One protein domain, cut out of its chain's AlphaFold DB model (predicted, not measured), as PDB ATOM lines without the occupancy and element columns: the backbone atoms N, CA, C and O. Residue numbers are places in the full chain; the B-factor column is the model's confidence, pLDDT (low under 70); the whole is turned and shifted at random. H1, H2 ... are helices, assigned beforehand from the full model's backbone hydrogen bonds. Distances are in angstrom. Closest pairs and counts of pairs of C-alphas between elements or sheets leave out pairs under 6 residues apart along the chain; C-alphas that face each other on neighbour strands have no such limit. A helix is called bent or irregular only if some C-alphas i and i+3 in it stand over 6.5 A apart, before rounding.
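Overview. This is residues 31 to 179 of the 182 residues of the protein "Nucleobase-ascorbate transporter 2-like" of Panicum miliaceum (UniProt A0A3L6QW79). H1 and H2 form a splayed hairpin whose closed end meets the start of the long H5; the short H3 lies near the middle, between H5 and H7, and H6 bridges from the far end of H5 to H7, which has few contacts. Residues 31 to 39 of H1 stick out, as do residues 152 to 166, from H6 into H7. The printed part has 149 residues, with seven named helices, H1 to H7 in chain order, and no named strand: all helix. It is only just compact, close to loose, with a radius of gyration of the C-alphas of 17.6 A and spans of 46 by 44 by 31 A.

Along the chain. H1, residues 31 to 59, begins at C-alpha 31 (76.624, 84.159, 88.293) and is 42.3 A long. H2 is residues 63 to 86, 34.6 A; H3, 99 to 109; H4, 112 to 115; H5, 120 to 147, 40.3 A; H6, 150 to 157; H7, 160 to 178, 26.1 A, ending at C-alpha 178 (78.955, 52.714, 99.960). H1 and H3 are only just irregular: C-alphas 54 and 57 are 6.6 A apart, C-alphas 100 and 103 6.8 A.

Arrangement. Packing is mostly crossed, at steep tilts. In the hairpin, H1 touches H2 with residues 45 to 57 alone, opposite ways at a steep tilt of 44 degrees; the closest C-alphas, of Val 49 and Val 70, are 5.8 A apart. H1 touches H5 at Met 59 and Phe 124, closest C-alphas 4.9 A apart. H3 touches H5 at Ile 109 and Thr 127, closest C-alphas 6.3 A apart. H4 touches H5. H7 is close to H3 but not clearly touching, the closest C-alphas, of Ala 100 and Leu 170, 7.4 A apart. In H2 and H5 every O i to N i+4 pair is within hydrogen-bond range; in H1 20 of 25, H3 5 of 7, H6 2 of 4 and H7 10 of 15 are, and H4 is too short for one.

Size, cuts and confidence. The C-alphas farthest apart, of Gly 31 and Ala 116, are 53.8 A apart. The printed part has no cut. The link from H2 to H3, residues 87 to 98, is long. Residues 174 to 179 have pLDDT under 70.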
ATOM      1  N   GLY A  31      76.608  84.428  86.852       92.19
ATOM      2  CA  GLY A  31      76.624  84.159  88.293       92.19
ATOM      3  C   GLY A  31      75.905  82.859  88.663       92.19
ATOM      4  O   GLY A  31      76.454  82.037  89.394       92.19
ATOM      5  N   GLU A  32      74.710  82.642  88.113       88.56
ATOM      6  CA  GLU A  32      73.942  81.408  88.308       88.56
ATOM      7  C   GLU A  32      74.638  80.215  87.653       88.56
ATOM      8  O   GLU A  32      74.756  79.161  88.273       88.56
ATOM      9  N   ALA A  33      75.189  80.398  86.449       89.50
ATOM     10  CA  ALA A  33      75.936  79.366  85.738       89.50
ATOM     11  C   ALA A  33      77.111  78.823  86.568       89.50
ATOM     12  O   ALA A  33      77.309  77.611  86.643       89.50
ATOM     13  N   ILE A  34      77.870  79.701  87.233       92.75
ATOM     14  CA  ILE A  34      78.992  79.303  88.098       92.75
ATOM     15  C   ILE A  34      78.494  78.498  89.305       92.75
ATOM     16  O   ILE A  34      79.086  77.473  89.644       92.75
ATOM     17  N   ILE A  35      77.404  78.932  89.942       93.88
ATOM     18  CA  ILE A  35      76.831  78.239  91.105       93.88
ATOM     19  C   ILE A  35      76.305  76.856  90.700       93.88
ATOM     20  O   ILE A  35      76.616  75.862  91.358       93.88
ATOM     21  N   LEU A  36      75.570  76.771  89.590       91.06
ATOM     22  CA  LEU A  36      75.058  75.513  89.045       91.06
ATOM     23  C   LEU A  36      76.198  74.571  88.633       91.06
ATOM     24  O   LEU A  36      76.159  73.378  88.937       91.06
ATOM     25  N   ALA A  37      77.257  75.095  88.008       90.81
ATOM     26  CA  ALA A  37      78.446  74.316  87.672       90.81
ATOM     27  C   ALA A  37      79.132  73.763  88.930       90.81
ATOM     28  O   ALA A  37      79.529  72.596  88.961       90.81
ATOM     29  N   PHE A  38      79.224  74.566  89.993       92.75
ATOM     30  CA  PHE A  38      79.769  74.123  91.272       92.75
ATOM     31  C   PHE A  38      78.902  73.038  91.926       92.75
ATOM     32  O   PHE A  38      79.429  72.050  92.439       92.75
ATOM     33  N   GLN A  39      77.575  73.154  91.844       93.56
ATOM     34  CA  GLN A  39      76.652  72.112  92.297       93.56
ATOM     35  C   GLN A  39      76.857  70.796  91.528       93.56
ATOM     36  O   GLN A  39      76.961  69.733  92.143       93.56
ATOM     37  N   HIS A  40      76.966  70.852  90.197       90.50
ATOM     38  CA  HIS A  40      77.249  69.671  89.378       90.50
ATOM     39  C   HIS A  40      78.610  69.050  89.699       90.50
ATOM     40  O   HIS A  40      78.734  67.825  89.728       90.50
ATOM     41  N   TYR A  41      79.613  69.877  89.991       90.94
ATOM     42  CA  TYR A  41      80.919  69.412  90.440       90.94
ATOM     43  C   TYR A  41      80.831  68.654  91.772       90.94
ATOM     44  O   TYR A  41      81.350  67.542  91.860       90.94
ATOM     45  N   ILE A  42      80.125  69.186  92.778       91.88
ATOM     46  CA  ILE A  42      79.917  68.488  94.061       91.88
ATOM     47  C   ILE A  42      79.190  67.156  93.855       91.88
ATOM     48  O   ILE A  42      79.568  66.147  94.449       91.88
ATOM     49  N   LEU A  43      78.175  67.129  92.990       89.69
ATOM     50  CA  LEU A  43      77.451  65.896  92.683       89.69
ATOM     51  C   LEU A  43      78.371  64.842  92.041       89.69
ATOM     52  O   LEU A  43      78.340  63.672  92.423       89.69
ATOM     53  N   ALA A  44      79.216  65.256  91.095       88.94
ATOM     54  CA  ALA A  44      80.164  64.374  90.416       88.94
ATOM     55  C   ALA A  44      81.318  63.914  91.327       88.94
ATOM     56  O   ALA A  44      81.833  62.807  91.162       88.94
ATOM     57  N   LEU A  45      81.708  64.733  92.311       89.38
ATOM     58  CA  LEU A  45      82.759  64.398  93.274       89.38
ATOM     59  C   LEU A  45      82.451  63.117  94.046       89.38
ATOM     60  O   LEU A  45      83.363  62.328  94.292       89.38
ATOM     61  N   GLY A  46      81.182  62.886  94.397       85.25
ATOM     62  CA  GLY A  46      80.775  61.700  95.145       85.25
ATOM     63  C   GLY A  46      81.240  60.413  94.466       85.25
ATOM     64  O   GLY A  46      81.944  59.607  95.065       85.25
ATOM     65  N   THR A  47      80.937  60.232  93.182       81.75
ATOM     66  CA  THR A  47      81.327  59.011  92.460       81.75
ATOM     67  C   THR A  47      82.829  58.951  92.175       81.75
ATOM     68  O   THR A  47      83.434  57.884  92.296       81.75
ATOM     69  N   ALA A  48      83.451  60.094  91.870       87.75
ATOM     70  CA  ALA A  48      84.882  60.187  91.584       87.75
ATOM     71  C   ALA A  48      85.775  59.848  92.791       87.75
ATOM     72  O   ALA A  48      86.883  59.347  92.604       87.75
ATOM     73  N   VAL A  49      85.299  60.094  94.017       90.19
ATOM     74  CA  VAL A  49      86.018  59.777  95.262       90.19
ATOM     75  C   VAL A  49      85.672  58.381  95.780       90.19
ATOM     76  O   VAL A  49      86.565  57.662  96.233       90.19
ATOM     77  N   MET A  50      84.408  57.961  95.687       88.31
ATOM     78  CA  MET A  50      83.958  56.679  96.242       88.31
ATOM     79  C   MET A  50      84.588  55.472  95.542       88.31
ATOM     80  O   MET A  50      84.998  54.525  96.211       88.31
ATOM     81  N   ILE A  51      84.717  55.503  94.210       88.88
ATOM     82  CA  ILE A  51      85.288  54.375  93.457       88.88
ATOM     83  C   ILE A  51      86.748  54.103  93.886       88.88
ATOM     84  O   ILE A  51      87.042  52.976  94.292       88.88
ATOM     85  N   PRO A  52      87.671  55.089  93.885       91.12
ATOM     86  CA  PRO A  52      89.038  54.868  94.361       91.12
ATOM     87  C   PRO A  52      89.128  54.566  95.855       91.12
ATOM     88  O   PRO A  52      89.983  53.778  96.255       91.12
ATOM     89  N   ALA A  53      88.264  55.164  96.681       89.75
ATOM     90  CA  ALA A  53      88.265  54.922  98.123       89.75
ATOM     91  C   ALA A  53      88.011  53.447  98.462       89.75
ATOM     92  O   ALA A  53      88.651  52.918  99.366       89.75
ATOM     93  N   VAL A  54      87.136  52.779  97.705       88.19
ATOM     94  CA  VAL A  54      86.852  51.349  97.882       88.19
ATOM     95  C   VAL A  54      87.922  50.476  97.226       88.19
ATOM     96  O   VAL A  54      88.374  49.504  97.825       88.19
ATOM     97  N   LEU A  55      88.350  50.803  96.003       91.12
ATOM     98  CA  LEU A  55      89.181  49.897  95.201       91.12
ATOM     99  C   LEU A  55      90.680  49.966  95.525       91.12
ATOM    100  O   LEU A  55      91.346  48.934  95.531       91.12
ATOM    101  N   VAL A  56      91.233  51.153  95.795       92.62
ATOM    102  CA  VAL A  56      92.686  51.325  96.008       92.62
ATOM    103  C   VAL A  56      93.223  50.521  97.199       92.62
ATOM    104  O   VAL A  56      94.229  49.829  97.019       92.62
ATOM    105  N   PRO A  57      92.551  50.497  98.369       90.81
ATOM    106  CA  PRO A  57      92.988  49.660  99.488       90.81
ATOM    107  C   PRO A  57      93.008  48.167  99.147       90.81
ATOM    108  O   PRO A  57      93.922  47.450  99.548       90.81
ATOM    109  N   MET A  58      92.032  47.693  98.364       90.00
ATOM    110  CA  MET A  58      91.950  46.284  97.961       90.00
ATOM    111  C   MET A  58      93.130  45.872  97.072       90.00
ATOM    112  O   MET A  58      93.582  44.733  97.130       90.00
ATOM    113  N   MET A  59      93.667  46.813  96.293       91.06
ATOM    114  CA  MET A  59      94.843  46.610  95.443       91.06
ATOM    115  C   MET A  59      96.167  46.665  96.218       91.06
ATOM    116  O   MET A  59      97.190  46.242  95.694       91.06
ATOM    117  N   GLY A  60      96.164  47.102  97.484       87.69
ATOM    118  CA  GLY A  60      97.382  47.315  98.281       87.69
ATOM    119  C   GLY A  60      98.016  48.698  98.121       87.69
ATOM    120  O   GLY A  60      99.130  48.890  98.599       87.69
ATOM    121  N   GLY A  61      97.321  49.639  97.472       90.75
ATOM    122  CA  GLY A  61      97.793  51.015  97.318       90.75
ATOM    123  C   GLY A  61      97.674  51.818  98.613       90.75
ATOM    124  O   GLY A  61      96.774  51.579  99.428       90.75
ATOM    125  N   ASP A  62      98.575  52.782  98.785       93.00
ATOM    126  CA  ASP A  62      98.584  53.678  99.942       93.00
ATOM    127  C   ASP A  62      97.612  54.872  99.777       93.00
ATOM    128  O   ASP A  62      96.867  54.995  98.795       93.00
ATOM    129  N   ASP A  63      97.579  55.770 100.767       92.12
ATOM    130  CA  ASP A  63      96.748  56.977 100.691       92.12
ATOM    131  C   ASP A  63      97.223  57.956  99.596       92.12
ATOM    132  O   ASP A  63      96.404  58.669  99.013       92.12
ATOM    133  N   GLY A  64      98.517  57.973  99.268       93.00
ATOM    134  CA  GLY A  64      99.079  58.764  98.173       93.00
ATOM    135  C   GLY A  64      98.624  58.263  96.799       93.00
ATOM    136  O   GLY A  64      98.204  59.061  95.956       93.00
ATOM    137  N   ASP A  65      98.620  56.948  96.599       93.12
ATOM    138  CA  ASP A  65      98.079  56.263  95.431       93.12
ATOM    139  C   ASP A  65      96.575  56.532  95.309       93.12
ATOM    140  O   ASP A  65      96.086  56.866  94.225       93.12
ATOM    141  N   ARG A  66      95.836  56.503  96.429       92.31
ATOM    142  CA  ARG A  66      94.405  56.848  96.445       92.31
ATOM    143  C   ARG A  66      94.170  58.274  95.962       92.31
ATOM    144  O   ARG A  66      93.350  58.485  95.068       92.31
ATOM    145  N   VAL A  67      94.895  59.247  96.514       94.06
ATOM    146  CA  VAL A  67      94.775  60.658  96.115       94.06
ATOM    147  C   VAL A  67      95.134  60.842  94.641       94.06
ATOM    148  O   VAL A  67      94.405  61.521  93.916       94.06
ATOM    149  N   ARG A  68      96.202  60.194  94.162       94.50
ATOM    150  CA  ARG A  68      96.613  60.250  92.752       94.50
ATOM    151  C   ARG A  68      95.531  59.712  91.818       94.50
ATOM    152  O   ARG A  68      95.251  60.328  90.786       94.50
ATOM    153  N   VAL A  69      94.900  58.594  92.168       94.69
ATOM    154  CA  VAL A  69      93.815  58.008  91.369       94.69
ATOM    155  C   VAL A  69      92.590  58.928  91.360       94.69
ATOM    156  O   VAL A  69      92.045  59.175  90.286       94.69
ATOM    157  N   VAL A  70      92.207  59.513  92.504       93.75
ATOM    158  CA  VAL A  70      91.105  60.496  92.588       93.75
ATOM    159  C   VAL A  70      91.376  61.718  91.708       93.75
ATOM    160  O   VAL A  70      90.522  62.110  90.913       93.75
ATOM    161  N   GLN A  71      92.572  62.305  91.800       94.75
ATOM    162  CA  GLN A  71      92.961  63.465  90.990       94.75
ATOM    163  C   GLN A  71      92.919  63.151  89.493       94.75
ATOM    164  O   GLN A  71      92.382  63.933  88.708       94.75
ATOM    165  N   THR A  72      93.438  61.986  89.103       94.62
ATOM    166  CA  THR A  72      93.439  61.541  87.704       94.62
ATOM    167  C   THR A  72      92.014  61.332  87.195       94.62
ATOM    168  O   THR A  72      91.676  61.800  86.109       94.62
ATOM    169  N   LEU A  73      91.151  60.689  87.990       93.75
ATOM    170  CA  LEU A  73      89.742  60.489  87.654       93.75
ATOM    171  C   LEU A  73      89.011  61.812  87.463       93.75
ATOM    172  O   LEU A  73      88.322  61.964  86.458       93.75
ATOM    173  N   LEU A  74      89.177  62.775  88.374       93.75
ATOM    174  CA  LEU A  74      88.547  64.093  88.264       93.75
ATOM    175  C   LEU A  74      89.019  64.849  87.022       93.75
ATOM    176  O   LEU A  74      88.202  65.409  86.291       93.75
ATOM    177  N   PHE A  75      90.322  64.820  86.749       94.81
ATOM    178  CA  PHE A  75      90.898  65.490  85.590       94.81
ATOM    179  C   PHE A  75      90.388  64.897  84.269       94.81
ATOM    180  O   PHE A  75      89.904  65.624  83.400       94.81
ATOM    181  N   VAL A  76      90.420  63.568  84.137       94.50
ATOM    182  CA  VAL A  76      89.959  62.862  82.932       94.50
ATOM    183  C   VAL A  76      88.440  62.976  82.758       94.50
ATOM    184  O   VAL A  76      87.969  63.171  81.641       94.50
ATOM    185  N   THR A  77      87.667  62.932  83.847       93.75
ATOM    186  CA  THR A  77      86.211  63.195  83.864       93.75
ATOM    187  C   THR A  77      85.906  64.592  83.322       93.75
ATOM    188  O   THR A  77      85.021  64.746  82.480       93.75
ATOM    189  N   GLY A  78      86.670  65.608  83.738       93.44
ATOM    190  CA  GLY A  78      86.541  66.971  83.225       93.44
ATOM    191  C   GLY A  78      86.792  67.054  81.718       93.44
ATOM    192  O   GLY A  78      85.950  67.573  80.985       93.44
ATOM    193  N   ILE A  79      87.896  66.471  81.238       95.00
ATOM    194  CA  ILE A  79      88.219  66.426  79.800       95.00
ATOM    195  C   ILE A  79      87.119  65.700  79.017       95.00
ATOM    196  O   ILE A  79      86.628  66.224  78.020       95.00
ATOM    197  N   ASN A  80      86.695  64.522  79.474       93.44
ATOM    198  CA  ASN A  80      85.672  63.731  78.792       93.44
ATOM    199  C   ASN A  80      84.315  64.438  78.766       93.44
ATOM    200  O   ASN A  80      83.617  64.373  77.760       93.44
ATOM    201  N   THR A  81      83.956  65.144  79.837       94.38
ATOM    202  CA  THR A  81      82.720  65.934  79.891       94.38
ATOM    203  C   THR A  81      82.772  67.105  78.909       94.38
ATOM    204  O   THR A  81      81.799  67.335  78.196       94.38
ATOM    205  N   LEU A  82      83.914  67.796  78.796       93.75
ATOM    206  CA  LEU A  82      84.110  68.841  77.783       93.75
ATOM    207  C   LEU A  82      84.044  68.276  76.358       93.75
ATOM    208  O   LEU A  82      83.419  68.866  75.482       93.75
ATOM    209  N   LEU A  83      84.652  67.114  76.109       93.88
ATOM    210  CA  LEU A  83      84.565  66.457  74.804       93.88
ATOM    211  C   LEU A  83      83.122  66.043  74.478       93.88
ATOM    212  O   LEU A  83      82.667  66.262  73.357       93.88
ATOM    213  N   GLN A  84      82.388  65.506  75.454       93.56
ATOM    214  CA  GLN A  84      80.984  65.112  75.321       93.56
ATOM    215  C   GLN A  84      80.071  66.303  74.998       93.56
ATOM    216  O   GLN A  84      79.180  66.177  74.152       93.56
ATOM    217  N   SER A  85      80.292  67.446  75.652       90.81
ATOM    218  CA  SER A  85      79.474  68.646  75.469       90.81
ATOM    219  C   SER A  85      79.831  69.430  74.203       90.81
ATOM    220  O   SER A  85      78.933  69.971  73.565       90.81
ATOM    221  N   LEU A  86      81.103  69.461  73.788       89.75
ATOM    222  CA  LEU A  86      81.546  70.220  72.609       89.75
ATOM    223  C   LEU A  86      81.450  69.416  71.298       89.75
ATOM    224  O   LEU A  86      80.922  69.908  70.293       89.75
ATOM    225  N   PHE A  87      81.955  68.178  71.299       91.38
ATOM    226  CA  PHE A  87      82.106  67.337  70.100       91.38
ATOM    227  C   PHE A  87      81.230  66.082  70.099       91.38
ATOM    228  O   PHE A  87      81.000  65.516  69.034       91.38
ATOM    229  N   GLY A  88      80.777  65.630  71.270       89.06
ATOM    230  CA  GLY A  88      79.918  64.461  71.420       89.06
ATOM    231  C   GLY A  88      78.474  64.738  71.004       89.06
ATOM    232  O   GLY A  88      78.196  65.386  69.999       89.06
ATOM    233  N   THR A  89      77.518  64.256  71.797       87.19
ATOM    234  CA  THR A  89      76.089  64.462  71.498       87.19
ATOM    235  C   THR A  89      75.597  65.862  71.855       87.19
ATOM    236  O   THR A  89      74.435  66.162  71.596       87.19
ATOM    237  N   ARG A  90      76.452  66.703  72.463       87.25
ATOM    238  CA  ARG A  90      76.121  68.056  72.949       87.25
ATOM    239  C   ARG A  90      74.979  68.097  73.966       87.25
ATOM    240  O   ARG A  90      74.388  69.141  74.210       87.25
ATOM    241  N   LEU A  91      74.680  66.952  74.572       86.81
ATOM    242  CA  LEU A  91      73.712  66.847  75.654       86.81
ATOM    243  C   LEU A  91      74.373  67.192  76.997       86.81
ATOM    244  O   LEU A  91      75.572  66.932  77.164       86.81
ATOM    245  N   PRO A  92      73.606  67.732  77.963       84.81
ATOM    246  CA  PRO A  92      74.100  68.077  79.293       84.81
ATOM    247  C   PRO A  92      74.328  66.811  80.134       84.81
ATOM    248  O   PRO A  92      73.552  66.477  81.027       84.81
ATOM    249  N   THR A  93      75.410  66.092  79.835       88.88
ATOM    250  CA  THR A  93      75.769  64.830  80.489       88.88
ATOM    251  C   THR A  93      77.169  64.919  81.081       88.88
ATOM    252  O   THR A  93      78.144  65.116  80.359       88.88
ATOM    253  N   VAL A  94      77.277  64.715  82.396       90.44
ATOM    254  CA  VAL A  94      78.567  64.597  83.088       90.44
ATOM    255  C   VAL A  94      79.106  63.180  82.901       90.44
ATOM    256  O   VAL A  94      78.446  62.207  83.264       90.44
ATOM    257  N   ILE A  95      80.307  63.061  82.335       91.25
ATOM    258  CA  ILE A  95      80.963  61.773  82.086       91.25
ATOM    259  C   ILE A  95      81.919  61.470  83.228       91.25
ATOM    260  O   ILE A  95      82.857  62.227  83.440       91.25
ATOM    261  N   GLY A  96      81.733  60.342  83.913       88.94
ATOM    262  CA  GLY A  96      82.601  59.902  85.006       88.94
ATOM    263  C   GLY A  96      82.747  58.384  85.084       88.94
ATOM    264  O   GLY A  96      82.288  57.648  84.208       88.94
ATOM    265  N   GLY A  97      83.402  57.909  86.146       86.62
ATOM    266  CA  GLY A  97      83.567  56.479  86.409       86.62
ATOM    267  C   GLY A  97      82.221  55.772  86.589       86.62
ATOM    268  O   GLY A  97      81.355  56.248  87.323       86.62
ATOM    269  N   SER A  98      82.045  54.626  85.928       88.12
ATOM    270  CA  SER A  98      80.810  53.844  86.018       88.12
ATOM    271  C   SER A  98      80.914  52.757  87.079       88.12
ATOM    272  O   SER A  98      81.798  51.899  87.048       88.12
ATOM    273  N   TYR A  99      79.932  52.747  87.975       84.88
ATOM    274  CA  TYR A  99      79.766  51.718  88.992       84.88
ATOM    275  C   TYR A  99      79.544  50.309  88.426       84.88
ATOM    276  O   TYR A  99      79.836  49.327  89.105       84.88
ATOM    277  N   ALA A 100      79.100  50.192  87.171       84.81
ATOM    278  CA  ALA A 100      78.963  48.898  86.507       84.81
ATOM    279  C   ALA A 100      80.305  48.151  86.386       84.81
ATOM    280  O   ALA A 100      80.321  46.924  86.343       84.81
ATOM    281  N   PHE A 101      81.433  48.874  86.383       88.12
ATOM    282  CA  PHE A 101      82.765  48.273  86.309       88.12
ATOM    283  C   PHE A 101      83.349  47.882  87.666       88.12
ATOM    284  O   PHE A 101      84.356  47.184  87.689       88.12
ATOM    285  N   VAL A 102      82.728  48.249  88.795       88.25
ATOM    286  CA  VAL A 102      83.265  47.906  90.125       88.25
ATOM    287  C   VAL A 102      83.362  46.393  90.308       88.25
ATOM    288  O   VAL A 102      84.395  45.907  90.751       88.25
ATOM    289  N   ILE A 103      82.331  45.637  89.920       88.12
ATOM    290  CA  ILE A 103      82.330  44.171  90.052       88.12
ATOM    291  C   ILE A 103      83.419  43.528  89.168       88.12
ATOM    292  O   ILE A 103      84.236  42.782  89.710       88.12
ATOM    293  N   PRO A 104      83.508  43.828  87.852       92.12
ATOM    294  CA  PRO A 104      84.620  43.366  87.021       92.12
ATOM    295  C   PRO A 104      86.001  43.743  87.564       92.12
ATOM    296  O   PRO A 104      86.909  42.922  87.534       92.12
ATOM    297  N   ILE A 105      86.168  44.963  88.083       93.62
ATOM    298  CA  ILE A 105      87.447  45.403  88.646       93.62
ATOM    299  C   ILE A 105      87.793  44.593  89.897       93.62
ATOM    300  O   ILE A 105      88.911  44.104  89.998       93.62
ATOM    301  N   VAL A 106      86.847  44.380  90.815       91.88
ATOM    302  CA  VAL A 106      87.069  43.524  91.994       91.88
ATOM    303  C   VAL A 106      87.469  42.107  91.584       91.88
ATOM    304  O   VAL A 106      88.360  41.536  92.205       91.88
ATOM    305  N   ALA A 107      86.878  41.564  90.518       93.38
ATOM    306  CA  ALA A 107      87.274  40.259  89.993       93.38
ATOM    307  C   ALA A 107      88.732  40.243  89.497       93.38
ATOM    308  O   ALA A 107      89.441  39.280  89.764       93.38
ATOM    309  N   ILE A 108      89.201  41.314  88.841       94.25
ATOM    310  CA  ILE A 108      90.615  41.461  88.449       94.25
ATOM    311  C   ILE A 108      91.511  41.545  89.692       94.25
ATOM    312  O   ILE A 108      92.528  40.868  89.754       94.25
ATOM    313  N   ILE A 109      91.128  42.329  90.704       92.62
ATOM    314  CA  ILE A 109      91.906  42.485  91.948       92.62
ATOM    315  C   ILE A 109      92.079  41.140  92.674       92.62
ATOM    316  O   ILE A 109      93.111  40.897  93.295       92.62
ATOM    317  N   GLN A 110      91.068  40.271  92.610       91.75
ATOM    318  CA  GLN A 110      91.067  38.954  93.251       91.75
ATOM    319  C   GLN A 110      91.774  37.861  92.437       91.75
ATOM    320  O   GLN A 110      91.802  36.710  92.876       91.75
ATOM    321  N   ASP A 111      92.342  38.189  91.274       93.81
ATOM    322  CA  ASP A 111      93.101  37.231  90.480       93.81
ATOM    323  C   ASP A 111      94.298  36.683  91.273       93.81
ATOM    324  O   ASP A 111      95.043  37.428  91.915       93.81
ATOM    325  N   SER A 112      94.492  35.362  91.239       89.50
ATOM    326  CA  SER A 112      95.509  34.690  92.052       89.50
ATOM    327  C   SER A 112      96.936  35.095  91.680       89.50
ATOM    328  O   SER A 112      97.800  35.098  92.554       89.50
ATOM    329  N   SER A 113      97.184  35.479  90.424       90.88
ATOM    330  CA  SER A 113      98.487  35.964  89.964       90.88
ATOM    331  C   SER A 113      98.825  37.319  90.583       90.88
ATOM    332  O   SER A 113      99.966  37.550  90.975       90.88
ATOM    333  N   LEU A 114      97.836  38.209  90.700       89.50
ATOM    334  CA  LEU A 114      98.004  39.535  91.303       89.50
ATOM    335  C   LEU A 114      98.019  39.458  92.833       89.50
ATOM    336  O   LEU A 114      98.830  40.113  93.486       89.50
ATOM    337  N   ALA A 115      97.171  38.613  93.421       86.62
ATOM    338  CA  ALA A 115      97.109  38.413  94.867       86.62
ATOM    339  C   ALA A 115      98.376  37.754  95.443       86.62
ATOM    340  O   ALA A 115      98.666  37.932  96.626       86.62
ATOM    341  N   ALA A 116      99.133  37.017  94.623       89.25
ATOM    342  CA  ALA A 116     100.395  36.395  95.014       89.25
ATOM    343  C   ALA A 116     101.565  37.387  95.154       89.25
ATOM    344  O   ALA A 116     102.607  37.007  95.688       89.25
ATOM    345  N   ILE A 117     101.416  38.637  94.695       90.31
ATOM    346  CA  ILE A 117     102.460  39.663  94.796       90.31
ATOM    347  C   ILE A 117     102.570  40.124  96.264       90.31
ATOM    348  O   ILE A 117     101.590  40.640  96.813       90.31
ATOM    349  N   PRO A 118     103.735  39.943  96.918       87.62
ATOM    350  CA  PRO A 118     103.898  40.257  98.335       87.62
ATOM    351  C   PRO A 118     104.034  41.759  98.607       87.62
ATOM    352  O   PRO A 118     103.628  42.211  99.677       87.62
ATOM    353  N   ASP A 119     104.597  42.531  97.671       91.88
ATOM    354  CA  ASP A 119     104.706  43.983  97.810       91.88
ATOM    355  C   ASP A 119     103.389  44.676  97.432       91.88
ATOM    356  O   ASP A 119     102.856  44.499  96.336       91.88
ATOM    357  N   GLY A 120     102.859  45.484  98.352       88.75
ATOM    358  CA  GLY A 120     101.574  46.162  98.174       88.75
ATOM    359  C   GLY A 120     101.603  47.207  97.061       88.75
ATOM    360  O   GLY A 120     100.645  47.309  96.292       88.75
ATOM    361  N   HIS A 121     102.713  47.940  96.930       90.00
ATOM    362  CA  HIS A 121     102.845  48.977  95.911       90.00
ATOM    363  C   HIS A 121     103.042  48.373  94.514       90.00
ATOM    364  O   HIS A 121     102.373  48.781  93.563       90.00
ATOM    365  N   GLU A 122     103.885  47.346  94.381       91.88
ATOM    366  CA  GLU A 122     104.009  46.575  93.141       91.88
ATOM    367  C   GLU A 122     102.669  45.952  92.725       91.88
ATOM    368  O   GLU A 122     102.248  46.104  91.573       91.88
ATOM    369  N   ARG A 123     101.938  45.346  93.672       92.75
ATOM    370  CA  ARG A 123     100.599  44.796  93.424       92.75
ATOM    371  C   ARG A 123      99.633  45.860  92.916       92.75
ATOM    372  O   ARG A 123      98.893  45.604  91.965       92.75
ATOM    373  N   PHE A 124      99.645  47.050  93.513       94.00
ATOM    374  CA  PHE A 124      98.824  48.171  93.065       94.00
ATOM    375  C   PHE A 124      99.148  48.575  91.624       94.00
ATOM    376  O   PHE A 124      98.235  48.700  90.807       94.00
ATOM    377  N   LEU A 125     100.430  48.733  91.285       93.88
ATOM    378  CA  LEU A 125     100.852  49.131  89.941       93.88
ATOM    379  C   LEU A 125     100.468  48.095  88.878       93.88
ATOM    380  O   LEU A 125      99.903  48.465  87.846       93.88
ATOM    381  N   GLU A 126     100.730  46.811  89.126       94.69
ATOM    382  CA  GLU A 126     100.364  45.726  88.206       94.69
ATOM    383  C   GLU A 126      98.842  45.606  88.048       94.69
ATOM    384  O   GLU A 126      98.327  45.524  86.930       94.69
ATOM    385  N   THR A 127      98.095  45.704  89.149       94.81
ATOM    386  CA  THR A 127      96.627  45.640  89.110       94.81
ATOM    387  C   THR A 127      96.033  46.834  88.361       94.81
ATOM    388  O   THR A 127      95.134  46.667  87.536       94.81
ATOM    389  N   MET A 128      96.568  48.043  88.565       94.44
ATOM    390  CA  MET A 128      96.152  49.235  87.819       94.44
ATOM    391  C   MET A 128      96.417  49.096  86.318       94.44
ATOM    392  O   MET A 128      95.559  49.472  85.516       94.44
ATOM    393  N   ARG A 129      97.560  48.519  85.920       95.12
ATOM    394  CA  ARG A 129      97.869  48.227  84.508       95.12
ATOM    395  C   ARG A 129      96.877  47.232  83.912       95.12
ATOM    396  O   ARG A 129      96.369  47.471  82.816       95.12
ATOM    397  N   ALA A 130      96.555  46.162  84.640       95.50
ATOM    398  CA  ALA A 130      95.576  45.167  84.210       95.50
ATOM    399  C   ALA A 130      94.176  45.778  84.027       95.50
ATOM    400  O   ALA A 130      93.547  45.584  82.985       95.50
ATOM    401  N   ILE A 131      93.714  46.585  84.991       95.06
ATOM    402  CA  ILE A 131      92.424  47.289  84.918       95.06
ATOM    403  C   ILE A 131      92.392  48.240  83.719       95.06
ATOM    404  O   ILE A 131      91.449  48.204  82.931       95.06
ATOM    405  N   GLN A 132      93.416  49.079  83.548       94.94
ATOM    406  CA  GLN A 132      93.478  50.030  82.436       94.94
ATOM    407  C   GLN A 132      93.488  49.318  81.079       94.94
ATOM    408  O   GLN A 132      92.736  49.704  80.186       94.94
ATOM    409  N   GLY A 133      94.273  48.245  80.936       95.88
ATOM    410  CA  GLY A 133      94.288  47.423  79.727       95.88
ATOM    411  C   GLY A 133      92.920  46.808  79.425       95.88
ATOM    412  O   GLY A 133      92.426  46.919  78.302       95.88
ATOM    413  N   ALA A 134      92.263  46.234  80.436       95.75
ATOM    414  CA  ALA A 134      90.923  45.669  80.298       95.75
ATOM    415  C   ALA A 134      89.884  46.729  79.887       95.75
ATOM    416  O   ALA A 134      89.071  46.481  78.994       95.75
ATOM    417  N   LEU A 135      89.937  47.928  80.479       94.44
ATOM    418  CA  LEU A 135      89.048  49.040  80.134       94.44
ATOM    419  C   LEU A 135      89.280  49.547  78.703       94.44
ATOM    420  O   LEU A 135      88.312  49.820  77.995       94.44
ATOM    421  N   ILE A 136      90.530  49.616  78.237       95.56
ATOM    422  CA  ILE A 136      90.852  49.997  76.851       95.56
ATOM    423  C   ILE A 136      90.254  48.988  75.864       95.56
ATOM    424  O   ILE A 136      89.587  49.384  74.903       95.56
ATOM    425  N   VAL A 137      90.425  47.687  76.114       96.44
ATOM    426  CA  VAL A 137      89.853  46.635  75.258       96.44
ATOM    427  C   VAL A 137      88.324  46.683  75.285       96.44
ATOM    428  O   VAL A 137      87.690  46.685  74.230       96.44
ATOM    429  N   SER A 138      87.726  46.801  76.476       94.38
ATOM    430  CA  SER A 138      86.275  46.924  76.650       94.38
ATOM    431  C   SER A 138      85.709  48.127  75.888       94.38
ATOM    432  O   SER A 138      84.747  47.978  75.132       94.38
ATOM    433  N   SER A 139      86.351  49.294  76.001       93.88
ATOM    434  CA  SER A 139      85.932  50.512  75.299       93.88
ATOM    435  C   SER A 139      86.021  50.364  73.779       93.88
ATOM    436  O   SER A 139      85.107  50.770  73.066       93.88
ATOM    437  N   SER A 140      87.070  49.707  73.276       95.38
ATOM    438  CA  SER A 140      87.274  49.477  71.843       95.38
ATOM    439  C   SER A 140      86.167  48.592  71.262       95.38
ATOM    440  O   SER A 140      85.593  48.914  70.222       95.38
ATOM    441  N   ILE A 141      85.807  47.514  71.971       93.81
ATOM    442  CA  ILE A 141      84.677  46.647  71.607       93.81
ATOM    443  C   ILE A 141      83.377  47.458  71.594       93.81
ATOM    444  O   ILE A 141      82.615  47.387  70.630       93.81
ATOM    445  N   GLN A 142      83.133  48.263  72.629       90.75
ATOM    446  CA  GLN A 142      81.905  49.046  72.735       90.75
ATOM    447  C   GLN A 142      81.790  50.117  71.640       90.75
ATOM    448  O   GLN A 142      80.703  50.320  71.105       90.75
ATOM    449  N   ILE A 143      82.901  50.742  71.244       92.38
ATOM    450  CA  ILE A 143      82.963  51.687  70.122       92.38
ATOM    451  C   ILE A 143      82.599  50.989  68.804       92.38
ATOM    452  O   ILE A 143      81.747  51.485  68.068       92.38
ATOM    453  N   ILE A 144      83.182  49.820  68.518       93.31
ATOM    454  CA  ILE A 144      82.884  49.045  67.299       93.31
ATOM    455  C   ILE A 144      81.403  48.636  67.263       93.31
ATOM    456  O   ILE A 144      80.722  48.794  66.245       93.31
ATOM    457  N   LEU A 145      80.872  48.146  68.385       90.12
ATOM    458  CA  LEU A 145      79.460  47.773  68.507       90.12
ATOM    459  C   LEU A 145      78.515  48.983  68.403       90.12
ATOM    460  O   LEU A 145      77.413  48.862  67.867       90.12
ATOM    461  N   GLY A 146      78.952  50.152  68.875       88.44
ATOM    462  CA  GLY A 146      78.223  51.412  68.748       88.44
ATOM    463  C   GLY A 146      78.135  51.886  67.297       88.44
ATOM    464  O   GLY A 146      77.037  52.118  66.792       88.44
ATOM    465  N   TYR A 147      79.271  51.963  66.596       89.06
ATOM    466  CA  TYR A 147      79.319  52.415  65.198       89.06
ATOM    467  C   TYR A 147      78.702  51.423  64.206       89.06
ATOM    468  O   TYR A 147      78.184  51.840  63.175       89.06
ATOM    469  N   SER A 148      78.688  50.126  64.521       91.56
ATOM    470  CA  SER A 148      77.993  49.117  63.706       91.56
ATOM    471  C   SER A 148      76.462  49.167  63.820       91.56
ATOM    472  O   SER A 148      75.784  48.360  63.190       91.56
ATOM    473  N   GLN A 149      75.901  50.082  64.627       86.50
ATOM    474  CA  GLN A 149      74.463  50.233  64.903       86.50
ATOM    475  C   GLN A 149      73.785  48.993  65.510       86.50
ATOM    476  O   GLN A 149      72.578  49.010  65.764       86.50
ATOM    477  N   LEU A 150      74.547  47.942  65.822       86.50
ATOM    478  CA  LEU A 150      74.035  46.720  66.431       86.50
ATOM    479  C   LEU A 150      73.395  47.019  67.793       86.50
ATOM    480  O   LEU A 150      72.354  46.456  68.135       86.50
ATOM    481  N   TRP A 151      73.952  47.990  68.525       80.88
ATOM    482  CA  TRP A 151      73.374  48.478  69.776       80.88
ATOM    483  C   TRP A 151      71.955  49.039  69.612       80.88
ATOM    484  O   TRP A 151      71.125  48.840  70.490       80.88
ATOM    485  N   GLY A 152      71.638  49.668  68.474       79.75
ATOM    486  CA  GLY A 152      70.294  50.182  68.183       79.75
ATOM    487  C   GLY A 152      69.259  49.084  67.912       79.75
ATOM    488  O   GLY A 152      68.062  49.281  68.123       79.75
ATOM    489  N   ILE A 153      69.705  47.905  67.472       83.06
ATOM    490  CA  ILE A 153      68.850  46.719  67.349       83.06
ATOM    491  C   ILE A 153      68.619  46.126  68.740       83.06
ATOM    492  O   ILE A 153      67.476  45.852  69.105       83.06
ATOM    493  N   PHE A 154      69.682  45.992  69.541       80.88
ATOM    494  CA  PHE A 154      69.582  45.470  70.902       80.88
ATOM    495  C   PHE A 154      68.763  46.372  71.834       80.88
ATOM    496  O   PHE A 154      67.978  45.870  72.636       80.88
ATOM    497  N   SER A 155      68.869  47.696  71.692       78.69
ATOM    498  CA  SER A 155      68.130  48.663  72.508       78.69
ATOM    499  C   SER A 155      66.610  48.514  72.389       78.69
ATOM    500  O   SER A 155      65.897  48.877  73.316       78.69
ATOM    501  N   ARG A 156      66.097  47.925  71.296       80.62
ATOM    502  CA  ARG A 156      64.659  47.644  71.125       80.62
ATOM    503  C   ARG A 156      64.129  46.561  72.066       80.62
ATOM    504  O   ARG A 156      62.929  46.535  72.319       80.62
ATOM    505  N   PHE A 157      64.990  45.687  72.589       81.56
ATOM    506  CA  PHE A 157      64.588  44.664  73.562       81.56
ATOM    507  C   PHE A 157      64.507  45.210  74.992       81.56
ATOM    508  O   PHE A 157      63.874  44.604  75.855       81.56
ATOM    509  N   PHE A 158      65.115  46.368  75.248       82.62
ATOM    510  CA  PHE A 158      65.134  46.990  76.562       82.62
ATOM    511  C   PHE A 158      63.935  47.927  76.727       82.62
ATOM    512  O   PHE A 158      63.983  49.115  76.424       82.62
ATOM    513  N   SER A 159      62.833  47.374  77.232       87.44
ATOM    514  CA  SER A 159      61.688  48.164  77.695       87.44
ATOM    515  C   SER A 159      62.027  48.883  79.014       87.44
ATOM    516  O   SER A 159      62.734  48.305  79.849       87.44
ATOM    517  N   PRO A 160      61.481  50.091  79.272       85.75
ATOM    518  CA  PRO A 160      61.616  50.771  80.565       85.75
ATOM    519  C   PRO A 160      61.230  49.891  81.762       85.75
ATOM    520  O   PRO A 160      61.861  49.967  82.813       85.75
ATOM    521  N   VAL A 161      60.250  48.997  81.581       89.81
ATOM    522  CA  VAL A 161      59.782  48.054  82.613       89.81
ATOM    523  C   VAL A 161      60.851  47.011  82.957       89.81
ATOM    524  O   VAL A 161      60.943  46.589  84.105       89.81
ATOM    525  N   GLY A 162      61.681  46.615  81.989       87.62
ATOM    526  CA  GLY A 162      62.803  45.700  82.217       87.62
ATOM    527  C   GLY A 162      64.054  46.408  82.740       87.62
ATOM    528  O   GLY A 162      64.764  45.866  83.583       87.62
ATOM    529  N   MET A 163      64.312  47.634  82.281       87.69
ATOM    530  CA  MET A 163      65.506  48.393  82.666       87.69
ATOM    531  C   MET A 163      65.429  48.974  84.076       87.69
ATOM    532  O   MET A 163      66.436  48.968  84.782       87.69
ATOM    533  N   ALA A 164      64.259  49.453  84.508       90.44
ATOM    534  CA  ALA A 164      64.119  50.083  85.818       90.44
ATOM    535  C   ALA A 164      64.522  49.148  86.979       90.44
ATOM    536  O   ALA A 164      65.326  49.582  87.810       90.44
ATOM    537  N   PRO A 165      64.093  47.868  87.034       90.62
ATOM    538  CA  PRO A 165      64.573  46.934  88.052       90.62
ATOM    539  C   PRO A 165      66.082  46.685  87.979       90.62
ATOM    540  O   PRO A 165      66.737  46.671  89.014       90.62
ATOM    541  N   VAL A 166      66.656  46.535  86.779       87.56
ATOM    542  CA  VAL A 166      68.097  46.268  86.603       87.56
ATOM    543  C   VAL A 166      68.940  47.432  87.123       87.56
ATOM    544  O   VAL A 166      69.877  47.223  87.892       87.56
ATOM    545  N   VAL A 167      68.583  48.665  86.757       86.81
ATOM    546  CA  VAL A 167      69.267  49.874  87.238       86.81
ATOM    547  C   VAL A 167      69.057  50.060  88.743       86.81
ATOM    548  O   VAL A 167      70.002  50.406  89.451       86.81
ATOM    549  N   SER A 168      67.857  49.767  89.255       87.38
ATOM    550  CA  SER A 168      67.575  49.838  90.695       87.38
ATOM    551  C   SER A 168      68.421  48.840  91.481       87.38
ATOM    552  O   SER A 168      69.012  49.207  92.490       87.38
ATOM    553  N   LEU A 169      68.542  47.596  91.007       85.69
ATOM    554  CA  LEU A 169      69.379  46.572  91.636       85.69
ATOM    555  C   LEU A 169      70.867  46.927  91.580       85.69
ATOM    556  O   LEU A 169      71.578  46.664  92.546       85.69
ATOM    557  N   LEU A 170      71.336  47.563  90.501       82.81
ATOM    558  CA  LEU A 170      72.703  48.085  90.432       82.81
ATOM    559  C   LEU A 170      72.941  49.154  91.514       82.81
ATOM    560  O   LEU A 170      73.959  49.118  92.201       82.81
ATOM    561  N   GLY A 171      71.990  50.080  91.688       78.00
ATOM    562  CA  GLY A 171      72.049  51.114  92.724       78.00
ATOM    563  C   GLY A 171      71.985  50.543  94.143       78.00
ATOM    564  O   GLY A 171      72.845  50.843  94.968       78.00
ATOM    565  N   PHE A 172      71.010  49.673  94.424       81.19
ATOM    566  CA  PHE A 172      70.841  49.047  95.739       81.19
ATOM    567  C   PHE A 172      71.987  48.098  96.099       81.19
ATOM    568  O   PHE A 172      72.435  48.102  97.241       81.19
ATOM    569  N   GLY A 173      72.524  47.337  95.140       74.19
ATOM    570  CA  GLY A 173      73.643  46.420  95.386       74.19
ATOM    571  C   GLY A 173      74.935  47.121  95.820       74.19
ATOM    572  O   GLY A 173      75.817  46.496  96.409       74.19
ATOM    573  N   LEU A 174      75.050  48.423  95.552       68.81
ATOM    574  CA  LEU A 174      76.173  49.255  95.977       68.81
ATOM    575  C   LEU A 174      75.871  50.072  97.230       68.81
ATOM    576  O   LEU A 174      76.810  50.523  97.882       68.81
ATOM    577  N   PHE A 175      74.599  50.215  97.605       67.69
ATOM    578  CA  PHE A 175      74.194  50.887  98.837       67.69
ATOM    579  C   PHE A 175      74.853  50.237 100.062       67.69
ATOM    580  O   PHE A 175      75.447  50.936 100.874       67.69
ATOM    581  N   GLU A 176      74.876  48.901 100.137       63.00
ATOM    582  CA  GLU A 176      75.517  48.186 101.254       63.00
ATOM    583  C   GLU A 176      77.047  48.332 101.301       63.00
ATOM    584  O   GLU A 176      77.643  48.147 102.356       63.00
ATOM    585  N   ARG A 177      77.702  48.671 100.182       62.78
ATOM    586  CA  ARG A 177      79.162  48.877 100.130       62.78
ATOM    587  C   ARG A 177      79.588  50.341 100.231       62.78
ATOM    588  O   ARG A 177      80.749  50.605 100.524       62.78
ATOM    589  N   GLY A 178      78.683  51.276  99.944       58.31
ATOM    590  CA  GLY A 178      78.955  52.714  99.960       58.31
ATOM    591  C   GLY A 178      78.882  53.339 101.352       58.31
ATOM    592  O   GLY A 178      79.573  54.322 101.608       58.31
ATOM    593  N   PHE A 179      78.089  52.774 102.262       57.66
ATOM    594  CA  PHE A 179      78.079  53.203 103.658       57.66
ATOM    595  C   PHE A 179      79.074  52.347 104.445       57.66
ATOM    596  O   PHE A 179      78.868  51.136 104.529       57.66
TER     597      PHE A 179